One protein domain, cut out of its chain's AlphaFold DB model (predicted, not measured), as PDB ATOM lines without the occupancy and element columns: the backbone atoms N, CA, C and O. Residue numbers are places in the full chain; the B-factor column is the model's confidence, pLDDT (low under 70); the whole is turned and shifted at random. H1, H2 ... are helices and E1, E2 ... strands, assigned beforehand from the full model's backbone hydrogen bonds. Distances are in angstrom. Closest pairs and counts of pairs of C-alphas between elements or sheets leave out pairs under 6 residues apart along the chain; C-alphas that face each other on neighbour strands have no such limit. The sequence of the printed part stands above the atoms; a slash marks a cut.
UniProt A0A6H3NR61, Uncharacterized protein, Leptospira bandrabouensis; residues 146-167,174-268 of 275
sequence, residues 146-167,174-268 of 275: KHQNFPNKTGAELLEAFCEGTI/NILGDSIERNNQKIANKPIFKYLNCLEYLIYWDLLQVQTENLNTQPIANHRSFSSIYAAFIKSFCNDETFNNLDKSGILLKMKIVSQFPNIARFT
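AT A GLANCE: This is residues 146 to 167 and 174 to 268 of the 275 residues of an uncharacterized protein of Leptospira bandrabouensis (UniProt A0A6H3NR61). One long helix, H2, runs along the long axis, with the small strand hairpin E1 and E2 at its first end and residues 214 to 230 folding back from its other end. Shorter helices gather along one side of it: H6 packs crosswise on H2, while H1 and H4 lie side by side. The printed part has 117 residues, in the order H1 E1 E2 H2 H3 H4 H5 H6, mostly helix, its two strands antiparallel. It is compact, with a radius of gyration of the C-alphas of 15.6 A, yet elongated, spanning 52 by 29 by 25 A.

IN THESE COORDINATES: H1, residues 155 to 163, begins at C-alpha (32.456, 34.567, -12.088) and is 12.4 A long. E1 is residues 179 to 182 and E2 residues 185 to 188. H2, residues 189 to 213, is 36.2 A long. H3 is residues 231 to 235, H4 residues 240 to 249, 14.5 A long, and H5 residues 251 to 254. H6, residues 262 to 267, ends at C-alpha (37.099, 47.726, -20.174).

HOW THE PARTS SIT: H2 touches H6 with residues 196 to 204 alone, about perpendicular at 78 degrees; the closest C-alphas, of Glu 200 and Ile 264, are 5.7 A apart. H1 touches H4 at a shallow tilt of 24 degrees, the same way; the closest C-alphas, of Glu 160 and Ser 249, are 4.1 A apart. H3 is near H2, and H5 near H1. In the hairpin, N 180 and O 187 are 2.8 A apart, within hydrogen-bond range. Every O i to N i+4 pair is within range in H1, H2, H3, H4 and H6; H5 is too short for one.

THE WHOLE: The farthest C-alphas, of Asn 184 and Leu 215, are 52.3 A apart. Residues 168 to 173 are not printed; C-alphas 167 and 174 are 19.7 A apart across this cut. The link from H2 to H3 is long. Confidence is under 70 at residues 163 to 167, 174 to 185, 216 to 223 and 254 to 255.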
ATOM      1  N   LYS A 146      28.351  29.541  -9.419       77.94
ATOM      2  CA  LYS A 146      28.910  28.198  -9.630       77.94
ATOM      3  C   LYS A 146      27.944  27.344 -10.438       77.94
ATOM      4  O   LYS A 146      26.732  27.416 -10.256       77.94
ATOM      5  N   HIS A 147      28.479  26.501 -11.319       76.06
ATOM      6  CA  HIS A 147      27.676  25.576 -12.116       76.06
ATOM      7  C   HIS A 147      28.239  24.156 -12.023       76.06
ATOM      8  O   HIS A 147      29.446  23.958 -12.125       76.06
ATOM      9  N   GLN A 148      27.365  23.153 -11.878       75.06
ATOM     10  CA  GLN A 148      27.763  21.750 -11.660       75.06
ATOM     11  C   GLN A 148      28.680  21.206 -12.768       75.06
ATOM     12  O   GLN A 148      29.614  20.462 -12.489       75.06
ATOM     13  N   ASN A 149      28.458  21.628 -14.016       72.56
ATOM     14  CA  ASN A 149      29.257  21.179 -15.165       72.56
ATOM     15  C   ASN A 149      30.613  21.893 -15.302       72.56
ATOM     16  O   ASN A 149      31.427  21.498 -16.129       72.56
ATOM     17  N   PHE A 150      30.856  22.935 -14.502       76.50
ATOM     18  CA  PHE A 150      32.105  23.695 -14.481       76.50
ATOM     19  C   PHE A 150      32.556  23.905 -13.024       76.50
ATOM     20  O   PHE A 150      32.570  25.034 -12.542       76.50
ATOM     21  N   PRO A 151      32.917  22.830 -12.296       72.56
ATOM     22  CA  PRO A 151      33.148  22.889 -10.848       72.56
ATOM     23  C   PRO A 151      34.328  23.786 -10.442       72.56
ATOM     24  O   PRO A 151      34.350  24.291  -9.324       72.56
ATOM     25  N   ASN A 152      35.275  24.012 -11.358       79.94
ATOM     26  CA  ASN A 152      36.487  24.797 -11.116       79.94
ATOM     27  C   ASN A 152      36.427  26.216 -11.702       79.94
ATOM     28  O   ASN A 152      37.440  26.901 -11.671       79.94
ATOM     29  N   LYS A 153      35.293  26.640 -12.276       80.38
ATOM     30  CA  LYS A 153      35.150  27.972 -12.883       80.38
ATOM     31  C   LYS A 153      34.071  28.770 -12.163       80.38
ATOM     32  O   LYS A 153      32.974  28.260 -11.931       80.38
ATOM     33  N   THR A 154      34.366  30.028 -11.864       82.75
ATOM     34  CA  THR A 154      33.452  30.976 -11.207       82.75
ATOM     35  C   THR A 154      33.442  32.314 -11.935       82.75
ATOM     36  O   THR A 154      34.271  32.556 -12.813       82.75
ATOM     37  N   GLY A 155      32.477  33.181 -11.608       85.19
ATOM     38  CA  GLY A 155      32.456  34.567 -12.088       85.19
ATOM     39  C   GLY A 155      32.601  34.684 -13.611       85.19
ATOM     40  O   GLY A 155      31.864  34.049 -14.370       85.19
ATOM     41  N   ALA A 156      33.568  35.483 -14.066       83.50
ATOM     42  CA  ALA A 156      33.836  35.716 -15.487       83.50
ATOM     43  C   ALA A 156      34.294  34.471 -16.266       83.50
ATOM     44  O   ALA A 156      33.887  34.307 -17.416       83.50
ATOM     45  N   GLU A 157      35.091  33.583 -15.669       82.88
ATOM     46  CA  GLU A 157      35.557  32.345 -16.319       82.88
ATOM     47  C   GLU A 157      34.406  31.377 -16.596       82.88
ATOM     48  O   GLU A 157      34.370  30.697 -17.626       82.88
ATOM     49  N   LEU A 158      33.442  31.312 -15.671       82.81
ATOM     50  CA  LEU A 158      32.220  30.545 -15.878       82.81
ATOM     51  C   LEU A 158      31.406  31.145 -17.025       82.81
ATOM     52  O   LEU A 158      30.926  30.402 -17.879       82.81
ATOM     53  N   LEU A 159      31.257  32.473 -17.058       80.94
ATOM     54  CA  LEU A 159      30.520  33.155 -18.123       80.94
ATOM     55  C   LEU A 159      31.186  32.957 -19.484       80.94
ATOM     56  O   LEU A 159      30.479  32.681 -20.451       80.94
ATOM     57  N   GLU A 160      32.515  33.042 -19.565       81.56
ATOM     58  CA  GLU A 160      33.295  32.702 -20.757       81.56
ATOM     59  C   GLU A 160      33.025  31.258 -21.176       81.56
ATOM     60  O   GLU A 160      32.489  31.052 -22.257       81.56
ATOM     61  N   ALA A 161      33.270  30.266 -20.317       76.75
ATOM     62  CA  ALA A 161      33.093  28.848 -20.653       76.75
ATOM     63  C   ALA A 161      31.648  28.493 -21.045       76.75
ATOM     64  O   ALA A 161      31.402  27.715 -21.972       76.75
ATOM     65  N   PHE A 162      30.672  29.090 -20.360       74.25
ATOM     66  CA  PHE A 162      29.257  28.918 -20.664       74.25
ATOM     67  C   PHE A 162      28.873  29.570 -21.996       74.25
ATOM     68  O   PHE A 162      27.998  29.067 -22.702       74.25
ATOM     69  N   CYS A 163      29.544  30.655 -22.379       69.31
ATOM     70  CA  CYS A 163      29.295  31.387 -23.617       69.31
ATOM     71  C   CYS A 163      30.176  30.963 -24.803       69.31
ATOM     72  O   CYS A 163      29.813  31.271 -25.944       69.31
ATOM     73  N   GLU A 164      31.306  30.301 -24.559       61.72
ATOM     74  CA  GLU A 164      32.250  29.828 -25.565       61.72
ATOM     75  C   GLU A 164      31.698  28.583 -26.265       61.72
ATOM     76  O   GLU A 164      31.364  27.563 -25.653       61.72
ATOM     77  N   GLY A 165      31.551  28.695 -27.588       51.09
ATOM     78  CA  GLY A 165      31.057  27.625 -28.456       51.09
ATOM     79  C   GLY A 165      30.121  28.046 -29.590       51.09
ATOM     80  O   GLY A 165      29.569  27.169 -30.244       51.09
ATOM     81  N   THR A 166      29.960  29.338 -29.881       40.00
ATOM     82  CA  THR A 166      29.353  29.786 -31.148       40.00
ATOM     83  C   THR A 166      30.038  31.044 -31.679       40.00
ATOM     84  O   THR A 166      29.574  32.164 -31.480       40.00
ATOM     85  N   ILE A 167      31.103  30.858 -32.462       39.69
ATOM     86  CA  ILE A 167      31.347  31.754 -33.598       39.69
ATOM     87  C   ILE A 167      30.188  31.470 -34.569       39.69
ATOM     88  O   ILE A 167      30.193  30.457 -35.258       39.69
ATOM     89  N   ASN A 174      14.989  34.168 -25.860       41.31
ATOM     90  CA  ASN A 174      13.589  34.298 -25.507       41.31
ATOM     91  C   ASN A 174      13.560  35.286 -24.338       41.31
ATOM     92  O   ASN A 174      13.862  34.967 -23.188       41.31
ATOM     93  N   ILE A 175      13.311  36.534 -24.713       45.75
ATOM     94  CA  ILE A 175      12.907  37.641 -23.868       45.75
ATOM     95  C   ILE A 175      11.797  37.075 -22.973       45.75
ATOM     96  O   ILE A 175      10.786  36.655 -23.523       45.75
ATOM     97  N   LEU A 176      12.033  37.018 -21.650       37.34
ATOM     98  CA  LEU A 176      11.129  36.633 -20.534       37.34
ATOM     99  C   LEU A 176      11.545  35.437 -19.647       37.34
ATOM    100  O   LEU A 176      10.813  35.115 -18.717       37.34
ATOM    101  N   GLY A 177      12.706  34.803 -19.838       49.16
ATOM    102  CA  GLY A 177      13.183  33.760 -18.909       49.16
ATOM    103  C   GLY A 177      14.119  34.289 -17.814       49.16
ATOM    104  O   GLY A 177      15.122  34.921 -18.133       49.16
ATOM    105  N   ASP A 178      13.866  33.960 -16.543       60.44
ATOM    106  CA  ASP A 178      14.728  34.240 -15.370       60.44
ATOM    107  C   ASP A 178      16.148  33.623 -15.445       60.44
ATOM    108  O   ASP A 178      16.953  33.785 -14.523       60.44
ATOM    109  N   SER A 179      16.490  32.922 -16.531       63.06
ATOM    110  CA  SER A 179      17.752  32.202 -16.725       63.06
ATOM    111  C   SER A 179      18.223  32.174 -18.183       63.06
ATOM    112  O   SER A 179      17.407  32.111 -19.101       63.06
ATOM    113  N   ILE A 180      19.542  32.118 -18.389       66.50
ATOM    114  CA  ILE A 180      20.191  31.811 -19.668       66.50
ATOM    115  C   ILE A 180      20.281  30.291 -19.822       66.50
ATOM    116  O   ILE A 180      20.837  29.619 -18.952       66.50
ATOM    117  N   GLU A 181      19.763  29.748 -20.926       65.50
ATOM    118  CA  GLU A 181      19.757  28.305 -21.195       65.50
ATOM    119  C   GLU A 181      20.689  27.925 -22.357       65.50
ATOM    120  O   GLU A 181      20.684  28.566 -23.409       65.50
ATOM    121  N   ARG A 182      21.472  26.854 -22.190       62.75
ATOM    122  CA  ARG A 182      22.341  26.270 -23.225       62.75
ATOM    123  C   ARG A 182      22.415  24.755 -23.057       62.75
ATOM    124  O   ARG A 182      22.826  24.293 -22.004       62.75
ATOM    125  N   ASN A 183      22.093  23.971 -24.089       55.31
ATOM    126  CA  ASN A 183      22.256  22.503 -24.094       55.31
ATOM    127  C   ASN A 183      21.722  21.808 -22.812       55.31
ATOM    128  O   ASN A 183      22.445  21.031 -22.192       55.31
ATOM    129  N   ASN A 184      20.489  22.120 -22.386       61.03
ATOM    130  CA  ASN A 184      19.859  21.673 -21.122       61.03
ATOM    131  C   ASN A 184      20.500  22.183 -19.812       61.03
ATOM    132  O   ASN A 184      20.116  21.747 -18.730       61.03
ATOM    133  N   GLN A 185      21.439  23.122 -19.880       65.81
ATOM    134  CA  GLN A 185      22.045  23.801 -18.732       65.81
ATOM    135  C   GLN A 185      21.406  25.177 -18.559       65.81
ATOM    136  O   GLN A 185      21.141  25.848 -19.558       65.81
ATOM    137  N   LYS A 186      21.169  25.613 -17.318       72.25
ATOM    138  CA  LYS A 186      20.537  26.905 -17.018       72.25
ATOM    139  C   LYS A 186      21.346  27.668 -15.974       72.25
ATOM    140  O   LYS A 186      21.671  27.109 -14.931       72.25
ATOM    141  N   ILE A 187      21.615  28.947 -16.225       72.81
ATOM    142  CA  ILE A 187      22.178  29.872 -15.233       72.81
ATOM    143  C   ILE A 187      21.156  30.976 -14.985       72.81
ATOM    144  O   ILE A 187      20.727  31.637 -15.926       72.81
ATOM    145  N   ALA A 188      20.756  31.185 -13.732       79.31
ATOM    146  CA  ALA A 188      19.836  32.262 -13.382       79.31
ATOM    147  C   ALA A 188      20.441  33.637 -13.721       79.31
ATOM    148  O   ALA A 188      21.615  33.896 -13.465       79.31
ATOM    149  N   ASN A 189      19.627  34.555 -14.236       78.25
ATOM    150  CA  ASN A 189      20.072  35.897 -14.611       78.25
ATOM    151  C   ASN A 189      20.424  36.738 -13.380       78.25
ATOM    152  O   ASN A 189      21.355  37.536 -13.415       78.25
ATOM    153  N   LYS A 190      19.692  36.560 -12.273       83.12
ATOM    154  CA  LYS A 190      19.864  37.332 -11.033       83.12
ATOM    155  C   LYS A 190      21.315  37.351 -10.510       83.12
ATOM    156  O   LYS A 190      21.818  38.452 -10.293       83.12
ATOM    157  N   PRO A 191      22.008  36.212 -10.313       83.56
ATOM    158  CA  PRO A 191      23.404  36.223  -9.871       83.56
ATOM    159  C   PRO A 191      24.356  36.837 -10.912       83.56
ATOM    160  O   PRO A 191      25.277  37.552 -10.528       83.56
ATOM    161  N   ILE A 192      24.093  36.671 -12.217       83.31
ATOM    162  CA  ILE A 192      24.877  37.323 -13.286       83.31
ATOM    163  C   ILE A 192      24.754  38.847 -13.175       83.31
ATOM    164  O   ILE A 192      25.754  39.558 -13.186       83.31
ATOM    165  N   PHE A 193      23.533  39.360 -13.005       85.06
ATOM    166  CA  PHE A 193      23.299  40.789 -12.819       85.06
ATOM    167  C   PHE A 193      23.931  41.321 -11.533       85.06
ATOM    168  O   PHE A 193      24.502  42.406 -11.560       85.06
ATOM    169  N   LYS A 194      23.858  40.596 -10.409       88.31
ATOM    170  CA  LYS A 194      24.547  41.001  -9.170       88.31
ATOM    171  C   LYS A 194      26.053  41.156  -9.396       88.31
ATOM    172  O   LYS A 194      26.627  42.158  -8.986       88.31
ATOM    173  N   TYR A 195      26.662  40.191 -10.082       89.81
ATOM    174  CA  TYR A 195      28.085  40.191 -10.400       89.81
ATOM    175  C   TYR A 195      28.487  41.356 -11.309       89.81
ATOM    176  O   TYR A 195      29.392  42.115 -10.969       89.81
ATOM    177  N   LEU A 196      27.764  41.561 -12.416       89.19
ATOM    178  CA  LEU A 196      28.015  42.686 -13.320       89.19
ATOM    179  C   LEU A 196      27.800  44.036 -12.624       89.19
ATOM    180  O   LEU A 196      28.609  44.935 -12.794       89.19
ATOM    181  N   ASN A 197      26.773  44.181 -11.782       90.38
ATOM    182  CA  ASN A 197      26.606  45.399 -10.987       90.38
ATOM    183  C   ASN A 197      27.801  45.629 -10.055       90.38
ATOM    184  O   ASN A 197      28.309  46.741  -9.993       90.38
ATOM    185  N   CYS A 198      28.268  44.592  -9.357       90.81
ATOM    186  CA  CYS A 198      29.414  44.702  -8.454       90.81
ATOM    187  C   CYS A 198      30.669  45.209  -9.185       90.81
ATOM    188  O   CYS A 198      31.296  46.167  -8.734       90.81
ATOM    189  N   LEU A 199      30.976  44.640 -10.355       90.50
ATOM    190  CA  LEU A 199      32.087  45.084 -11.201       90.50
ATOM    191  C   LEU A 199      31.908  46.518 -11.717       90.50
ATOM    192  O   LEU A 199      32.854  47.300 -11.701       90.50
ATOM    193  N   GLU A 200      30.702  46.883 -12.144       90.50
ATOM    194  CA  GLU A 200      30.390  48.230 -12.632       90.50
ATOM    195  C   GLU A 200      30.612  49.285 -11.542       90.50
ATOM    196  O   GLU A 200      31.269  50.297 -11.790       90.50
ATOM    197  N   TYR A 201      30.127  49.025 -10.322       90.81
ATOM    198  CA  TYR A 201      30.356  49.900  -9.170       90.81
ATOM    199  C   TYR A 201      31.838  50.021  -8.829       90.81
ATOM    200  O   TYR A 201      32.293  51.117  -8.516       90.81
ATOM    201  N   LEU A 202      32.594  48.925  -8.910       91.00
ATOM    202  CA  LEU A 202      34.023  48.917  -8.610       91.00
ATOM    203  C   LEU A 202      34.821  49.774  -9.603       91.00
ATOM    204  O   LEU A 202      35.643  50.587  -9.190       91.00
ATOM    205  N   ILE A 203      34.535  49.652 -10.905       89.19
ATOM    206  CA  ILE A 203      35.166  50.486 -11.943       89.19
ATOM    207  C   ILE A 203      34.776  51.955 -11.767       89.19
ATOM    208  O   ILE A 203      35.619  52.842 -11.891       89.19
ATOM    209  N   TYR A 204      33.502  52.221 -11.478       88.62
ATOM    210  CA  TYR A 204      33.025  53.576 -11.226       88.62
ATOM    211  C   TYR A 204      33.683  54.201  -9.988       88.62
ATOM    212  O   TYR A 204      34.075  55.366 -10.014       88.62
ATOM    213  N   TRP A 205      33.839  53.429  -8.914       91.19
ATOM    214  CA  TRP A 205      34.499  53.890  -7.699       91.19
ATOM    215  C   TRP A 205      35.978  54.202  -7.944       91.19
ATOM    216  O   TRP A 205      36.438  55.265  -7.534       91.19
ATOM    217  N   ASP A 206      36.702  53.342  -8.671       89.62
ATOM    218  CA  ASP A 206      38.101  53.595  -9.046       89.62
ATOM    219  C   ASP A 206      38.232  54.892  -9.860       89.62
ATOM    220  O   ASP A 206      39.040  55.755  -9.531       89.62
ATOM    221  N   LEU A 207      37.343  55.098 -10.838       86.25
ATOM    222  CA  LEU A 207      37.249  56.340 -11.610       86.25
ATOM    223  C   LEU A 207      37.097  57.590 -10.728       86.25
ATOM    224  O   LEU A 207      37.759  58.601 -10.975       86.25
ATOM    225  N   LEU A 208      36.232  57.535  -9.710       86.44
ATOM    226  CA  LEU A 208      36.038  58.637  -8.764       86.44
ATOM    227  C   LEU A 208      37.283  58.890  -7.903       86.44
ATOM    228  O   LEU A 208      37.623  60.049  -7.646       86.44
ATOM    229  N   GLN A 209      37.983  57.835  -7.475       88.12
ATOM    230  CA  GLN A 209      39.232  57.989  -6.724       88.12
ATOM    231  C   GLN A 209      40.306  58.664  -7.577       88.12
ATOM    232  O   GLN A 209      40.907  59.637  -7.132       88.12
ATOM    233  N   VAL A 210      40.472  58.251  -8.835       85.25
ATOM    234  CA  VAL A 210      41.464  58.849  -9.744       85.25
ATOM    235  C   VAL A 210      41.185  60.336  -9.993       85.25
ATOM    236  O   VAL A 210      42.118  61.136 -10.087       85.25
ATOM    237  N   GLN A 211      39.913  60.737 -10.089       83.31
ATOM    238  CA  GLN A 211      39.537  62.155 -10.187       83.31
ATOM    239  C   GLN A 211      39.920  62.935  -8.927       83.31
ATOM    240  O   GLN A 211      40.457  64.040  -9.020       83.31
ATOM    241  N   THR A 212      39.680  62.335  -7.760       81.88
ATOM    242  CA  THR A 212      39.999  62.927  -6.457       81.88
ATOM    243  C   THR A 212      41.512  63.084  -6.272       81.88
ATOM    244  O   THR A 212      41.968  64.137  -5.835       81.88
ATOM    245  N   GLU A 213      42.297  62.078  -6.661       82.44
ATOM    246  CA  GLU A 213      43.764  62.068  -6.573       82.44
ATOM    247  C   GLU A 213      44.417  63.101  -7.500       82.44
ATOM    248  O   GLU A 213      45.341  63.805  -7.100       82.44
ATOM    249  N   ASN A 214      43.925  63.220  -8.736       77.12
ATOM    250  CA  ASN A 214      44.516  64.110  -9.738       77.12
ATOM    251  C   ASN A 214      43.997  65.554  -9.671       77.12
ATOM    252  O   ASN A 214      44.376  66.359 -10.522       77.12
ATOM    253  N   LEU A 215      43.105  65.884  -8.724       75.19
ATOM    254  CA  LEU A 215      42.404  67.181  -8.641       75.19
ATOM    255  C   LEU A 215      41.732  67.590  -9.973       75.19
ATOM    256  O   LEU A 215      41.463  68.765 -10.221       75.19
ATOM    257  N   ASN A 216      41.465  66.613 -10.844       62.34
ATOM    258  CA  ASN A 216      40.983  66.825 -12.201       62.34
ATOM    259  C   ASN A 216      39.463  66.678 -12.230       62.34
ATOM    260  O   ASN A 216      38.918  65.620 -11.931       62.34
ATOM    261  N   THR A 217      38.776  67.733 -12.665       55.84
ATOM    262  CA  THR A 217      37.312  67.760 -12.829       55.84
ATOM    263  C   THR A 217      36.840  67.234 -14.187       55.84
ATOM    264  O   THR A 217      35.639  67.131 -14.428       55.84
ATOM    265  N   GLN A 218      37.767  66.908 -15.093       51.28
ATOM    266  CA  GLN A 218      37.447  66.425 -16.433       51.28
ATOM    267  C   GLN A 218      37.324  64.891 -16.454       51.28
ATOM    268  O   GLN A 218      38.152  64.198 -15.857       51.28
ATOM    269  N   PRO A 219      36.323  64.328 -17.156       51.38
ATOM    270  CA  PRO A 219      36.152  62.885 -17.264       51.38
ATOM    271  C   PRO A 219      37.351  62.248 -17.980       51.38
ATOM    272  O   PRO A 219      37.708  62.630 -19.094       51.38
ATOM    273  N   ILE A 220      37.965  61.247 -17.349       58.91
ATOM    274  CA  ILE A 220      39.092  60.501 -17.920       58.91
ATOM    275  C   ILE A 220      38.565  59.675 -19.097       58.91
ATOM    276  O   ILE A 220      37.933  58.634 -18.914       58.91
ATOM    277  N   ALA A 221      38.816  60.146 -20.319       53.62
ATOM    278  CA  ALA A 221      38.275  59.553 -21.545       53.62
ATOM    279  C   ALA A 221      38.757  58.108 -21.806       53.62
ATOM    280  O   ALA A 221      38.087  57.356 -22.510       53.62
ATOM    281  N   ASN A 222      39.894  57.707 -21.223       58.53
ATOM    282  CA  ASN A 222      40.580  56.442 -21.509       58.53
ATOM    283  C   ASN A 222      40.756  55.539 -20.275       58.53
ATOM    284  O   ASN A 222      41.741  54.808 -20.194       58.53
ATOM    285  N   HIS A 223      39.833  55.564 -19.312       64.94
ATOM    286  CA  HIS A 223      39.905  54.646 -18.171       64.94
ATOM    287  C   HIS A 223      39.550  53.214 -18.597       64.94
ATOM    288  O   HIS A 223      38.383  52.819 -18.595       64.94
ATOM    289  N   ARG A 224      40.566  52.468 -19.038       71.31
ATOM    290  CA  ARG A 224      40.469  51.072 -19.507       71.31
ATOM    291  C   ARG A 224      41.153  50.072 -18.569       71.31
ATOM    292  O   ARG A 224      41.232  48.892 -18.884       71.31
ATOM    293  N   SER A 225      41.687  50.556 -17.456       78.69
ATOM    294  CA  SER A 225      42.360  49.776 -16.422       78.69
ATOM    295  C   SER A 225      42.208  50.496 -15.091       78.69
ATOM    296  O   SER A 225      42.128  51.724 -15.087       78.69
ATOM    297  N   PHE A 226      42.237  49.758 -13.982       83.94
ATOM    298  CA  PHE A 226      42.287  50.382 -12.662       83.94
ATOM    299  C   PHE A 226      43.547  51.234 -12.521       83.94
ATOM    300  O   PHE A 226      44.642  50.764 -12.851       83.94
ATOM    301  N   SER A 227      43.384  52.477 -12.075       83.38
ATOM    302  CA  SER A 227      44.475  53.457 -12.042       83.38
ATOM    303  C   SER A 227      44.572  54.269 -10.754       83.38
ATOM    304  O   SER A 227      45.521  55.041 -10.623       83.38
ATOM    305  N   SER A 228      43.655  54.078  -9.797       87.12
ATOM    306  CA  SER A 228      43.761  54.729  -8.486       87.12
ATOM    307  C   SER A 228      44.920  54.166  -7.662       87.12
ATOM    308  O   SER A 228      45.473  53.102  -7.967       87.12
ATOM    309  N   ILE A 229      45.225  54.816  -6.540       87.44
ATOM    310  CA  ILE A 229      46.149  54.295  -5.520       87.44
ATOM    311  C   ILE A 229      45.721  52.894  -5.032       87.44
ATOM    312  O   ILE A 229      46.561  52.093  -4.621       87.44
ATOM    313  N   TYR A 230      44.434  52.553  -5.135       91.50
ATOM    314  CA  TYR A 230      43.885  51.263  -4.716       91.50
ATOM    315  C   TYR A 230      43.886  50.198  -5.820       91.50
ATOM    316  O   TYR A 230      43.499  49.057  -5.560       91.50
ATOM    317  N   ALA A 231      44.343  50.515  -7.035       88.75
ATOM    318  CA  ALA A 231      44.303  49.602  -8.176       88.75
ATOM    319  C   ALA A 231      44.955  48.241  -7.881       88.75
ATOM    320  O   ALA A 231      44.426  47.205  -8.278       88.75
ATOM    321  N   ALA A 232      46.073  48.216  -7.149       88.50
ATOM    322  CA  ALA A 232      46.741  46.973  -6.761       88.50
ATOM    323  C   ALA A 232      45.874  46.104  -5.831       88.50
ATOM    324  O   ALA A 232      45.795  44.891  -6.019       88.50
ATOM    325  N   PHE A 233      45.188  46.728  -4.866       90.31
ATOM    326  CA  PHE A 233      44.254  46.037  -3.979       90.31
ATOM    327  C   PHE A 233      43.082  45.478  -4.790       90.31
ATOM    328  O   PHE A 233      42.754  44.302  -4.666       90.31
ATOM    329  N   ILE A 234      42.481  46.287  -5.665       89.69
ATOM    330  CA  ILE A 234      41.360  45.863  -6.515       89.69
ATOM    331  C   ILE A 234      41.761  44.670  -7.396       89.69
ATOM    332  O   ILE A 234      41.071  43.650  -7.433       89.69
ATOM    333  N   LYS A 235      42.932  44.748  -8.036       88.75
ATOM    334  CA  LYS A 235      43.474  43.677  -8.883       88.75
ATOM    335  C   LYS A 235      43.784  42.380  -8.135       88.75
ATOM    336  O   LYS A 235      43.890  41.343  -8.781       88.75
ATOM    337  N   SER A 236      43.907  42.412  -6.804       87.94
ATOM    338  CA  SER A 236      44.128  41.200  -6.003       87.94
ATOM    339  C   SER A 236      42.928  40.244  -6.003       87.94
ATOM    340  O   SER A 236      43.118  39.047  -5.803       87.94
ATOM    341  N   PHE A 237      41.715  40.748  -6.265       84.38
ATOM    342  CA  PHE A 237      40.487  39.945  -6.309       84.38
ATOM    343  C   PHE A 237      39.670  40.109  -7.601       84.38
ATOM    344  O   PHE A 237      38.821  39.273  -7.885       84.38
ATOM    345  N   CYS A 238      39.930  41.146  -8.401       85.31
ATOM    346  CA  CYS A 238      39.346  41.358  -9.726       85.31
ATOM    347  C   CYS A 238      40.470  41.687 -10.722       85.31
ATOM    348  O   CYS A 238      40.809  42.853 -10.943       85.31
ATOM    349  N   ASN A 239      41.090  40.654 -11.289       83.94
ATOM    350  CA  ASN A 239      42.273  40.799 -12.133       83.94
ATOM    351  C   ASN A 239      41.915  41.171 -13.591       83.94
ATOM    352  O   ASN A 239      40.754  41.202 -13.999       83.94
ATOM    353  N   ASP A 240      42.937  41.460 -14.402       83.12
ATOM    354  CA  ASP A 240      42.743  41.811 -15.817       83.12
ATOM    355  C   ASP A 240      42.168  40.623 -16.632       83.12
ATOM    356  O   ASP A 240      41.490  40.813 -17.646       83.12
ATOM    357  N   GLU A 241      42.376  39.386 -16.166       83.06
ATOM    358  CA  GLU A 241      41.835  38.165 -16.772       83.06
ATOM    359  C   GLU A 241      40.306  38.084 -16.638       83.06
ATOM    360  O   GLU A 241      39.633  37.709 -17.601       83.06
ATOM    361  N   THR A 242      39.732  38.560 -15.526       84.06
ATOM    362  CA  THR A 242      38.282  38.710 -15.340       84.06
ATOM    363  C   THR A 242      37.645  39.484 -16.499       84.06
ATOM    364  O   THR A 242      36.631  39.058 -17.061       84.06
ATOM    365  N   PHE A 243      38.250  40.603 -16.910       84.12
ATOM    366  CA  PHE A 243      37.734  41.427 -18.006       84.12
ATOM    367  C   PHE A 243      37.975  40.807 -19.378       84.12
ATOM    368  O   PHE A 243      37.099  40.887 -20.240       84.12
ATOM    369  N   ASN A 244      39.110  40.134 -19.575       82.56
ATOM    370  CA  ASN A 244      39.383  39.385 -20.802       82.56
ATOM    371  C   ASN A 244      38.346  38.266 -21.020       82.56
ATOM    372  O   ASN A 244      37.787  38.120 -22.108       82.56
ATOM    373  N   ASN A 245      38.019  37.519 -19.965       81.44
ATOM    374  CA  ASN A 245      37.043  36.431 -20.014       81.44
ATOM    375  C   ASN A 245      35.619  36.970 -20.235       81.44
ATOM    376  O   ASN A 245      34.859  36.430 -21.048       81.44
ATOM    377  N   LEU A 246      35.272  38.107 -19.616       82.31
ATOM    378  CA  LEU A 246      34.028  38.825 -19.915       82.31
ATOM    379  C   LEU A 246      33.948  39.275 -21.378       82.31
ATOM    380  O   LEU A 246      32.914  39.063 -22.016       82.31
ATOM    381  N   ASP A 247      35.024  39.836 -21.931       80.50
ATOM    382  CA  ASP A 247      35.077  40.274 -23.327       80.50
ATOM    383  C   ASP A 247      34.882  39.086 -24.289       80.50
ATOM    384  O   ASP A 247      34.020  39.103 -25.176       80.50
ATOM    385  N   LYS A 248      35.594  37.978 -24.053       77.06
ATOM    386  CA  LYS A 248      35.455  36.746 -24.843       77.06
ATOM    387  C   LYS A 248      34.067  36.118 -24.754       77.06
ATOM    388  O   LYS A 248      33.549  35.681 -25.789       77.06
ATOM    389  N   SER A 249      33.435  36.127 -23.576       74.69
ATOM    390  CA  SER A 249      32.075  35.600 -23.385       74.69
ATOM    391  C   SER A 249      31.048  36.284 -24.305       74.69
ATOM    392  O   SER A 249      30.097  35.654 -24.793       74.69
ATOM    393  N   GLY A 250      31.242  37.583 -24.576       70.88
ATOM    394  CA  GLY A 250      30.284  38.417 -25.298       70.88
ATOM    395  C   GLY A 250      28.931  38.545 -24.583       70.88
ATOM    396  O   GLY A 250      27.935  38.859 -25.235       70.88
ATOM    397  N   ILE A 251      28.871  38.274 -23.271       74.62
ATOM    398  CA  ILE A 251      27.636  38.234 -22.473       74.62
ATOM    399  C   ILE A 251      26.861  39.560 -22.548       74.62
ATOM    400  O   ILE A 251      25.648  39.549 -22.747       74.62
ATOM    401  N   LEU A 252      27.565  40.699 -22.503       74.06
ATOM    402  CA  LEU A 252      26.962  42.037 -22.551       74.06
ATOM    403  C   LEU A 252      26.196  42.279 -23.860       74.06
ATOM    404  O   LEU A 252      25.078  42.800 -23.843       74.06
ATOM    405  N   LEU A 253      26.778  41.860 -24.990       72.00
ATOM    406  CA  LEU A 253      26.159  41.956 -26.314       72.00
ATOM    407  C   LEU A 253      25.012  40.953 -26.461       72.00
ATOM    408  O   LEU A 253      23.938  41.319 -26.938       72.00
ATOM    409  N   LYS A 254      25.212  39.707 -26.011       69.12
ATOM    410  CA  LYS A 254      24.192  38.648 -26.067       69.12
ATOM    411  C   LYS A 254      22.941  39.032 -25.280       69.12
ATOM    412  O   LYS A 254      21.846  38.871 -25.800       69.12
ATOM    413  N   MET A 255      23.098  39.593 -24.081       68.38
ATOM    414  CA  MET A 255      21.987  40.013 -23.219       68.38
ATOM    415  C   MET A 255      21.401  41.391 -23.577       68.38
ATOM    416  O   MET A 255      20.389  41.772 -22.997       68.38
ATOM    417  N   LYS A 256      21.991  42.141 -24.524       71.19
ATOM    418  CA  LYS A 256      21.621  43.537 -24.856       71.19
ATOM    419  C   LYS A 256      21.653  44.498 -23.653       71.19
ATOM    420  O   LYS A 256      20.872  45.442 -23.590       71.19
ATOM    421  N   ILE A 257      22.578  44.282 -22.719       74.50
ATOM    422  CA  ILE A 257      22.712  45.062 -21.469       74.50
ATOM    423  C   ILE A 257      23.908  46.022 -21.480       74.50
ATOM    424  O   ILE A 257      24.243  46.599 -20.454       74.50
ATOM    425  N   VAL A 258      24.556  46.220 -22.632       74.19
ATOM    426  CA  VAL A 258      25.697  47.143 -22.779       74.19
ATOM    427  C   VAL A 258      25.383  48.547 -22.251       74.19
ATOM    428  O   VAL A 258      26.215  49.148 -21.582       74.19
ATOM    429  N   SER A 259      24.178  49.062 -22.516       76.00
ATOM    430  CA  SER A 259      23.754  50.387 -22.044       76.00
ATOM    431  C   SER A 259      23.581  50.470 -20.526       76.00
ATOM    432  O   SER A 259      23.661  51.561 -19.973       76.00
ATOM    433  N   GLN A 260      23.347  49.340 -19.854       81.62
ATOM    434  CA  GLN A 260      23.199  49.268 -18.400       81.62
ATOM    435  C   GLN A 260      24.554  49.245 -17.677       81.62
ATOM    436  O   GLN A 260      24.629  49.678 -16.532       81.62
ATOM    437  N   PHE A 261      25.611  48.772 -18.346       85.50
ATOM    438  CA  PHE A 261      26.956  48.606 -17.781       85.50
ATOM    439  C   PHE A 261      28.017  49.355 -18.608       85.50
ATOM    440  O   PHE A 261      28.881  48.731 -19.240       85.50
ATOM    441  N   PRO A 262      27.932  50.698 -18.683       82.69
ATOM    442  CA  PRO A 262      28.804  51.502 -19.531       82.69
ATOM    443  C   PRO A 262      30.278  51.464 -19.107       82.69
ATOM    444  O   PRO A 262      31.149  51.606 -19.967       82.69
ATOM    445  N   ASN A 263      30.595  51.283 -17.822       84.12
ATOM    446  CA  ASN A 263      31.982  51.261 -17.356       84.12
ATOM    447  C   ASN A 263      32.656  49.916 -17.644       84.12
ATOM    448  O   ASN A 263      33.786  49.904 -18.132       84.12
ATOM    449  N   ILE A 264      31.956  48.792 -17.463       84.00
ATOM    450  CA  ILE A 264      32.453  47.480 -17.913       84.00
ATOM    451  C   ILE A 264      32.642  47.480 -19.433       84.00
ATOM    452  O   ILE A 264      33.644  46.971 -19.937       84.00
ATOM    453  N   ALA A 265      31.725  48.102 -20.180       81.25
ATOM    454  CA  ALA A 265      31.863  48.241 -21.627       81.25
ATOM    455  C   ALA A 265      33.179  48.939 -22.025       81.25
ATOM    456  O   ALA A 265      33.818  48.508 -22.975       81.25
ATOM    457  N   ARG A 266      33.644  49.946 -21.269       78.50
ATOM    458  CA  ARG A 266      34.936  50.620 -21.528       78.50
ATOM    459  C   ARG A 266      36.152  49.709 -21.335       78.50
ATOM    460  O   ARG A 266      37.176  49.937 -21.975       78.50
ATOM    461  N   PHE A 267      36.044  48.705 -20.466       75.12
ATOM    462  CA  PHE A 267      37.099  47.726 -20.174       75.12
ATOM    463  C   PHE A 267      37.115  46.549 -21.164       75.12
ATOM    464  O   PHE A 267      38.077  45.788 -21.190       75.12
ATOM    465  N   THR A 268      36.079  46.397 -21.996       72.19
ATOM    466  CA  THR A 268      35.950  45.288 -22.957       72.19
ATOM    467  C   THR A 268      36.159  45.781 -24.389       72.19
ATOM    468  O   THR A 268      35.629  46.813 -24.795       72.19
TER     469      THR A 268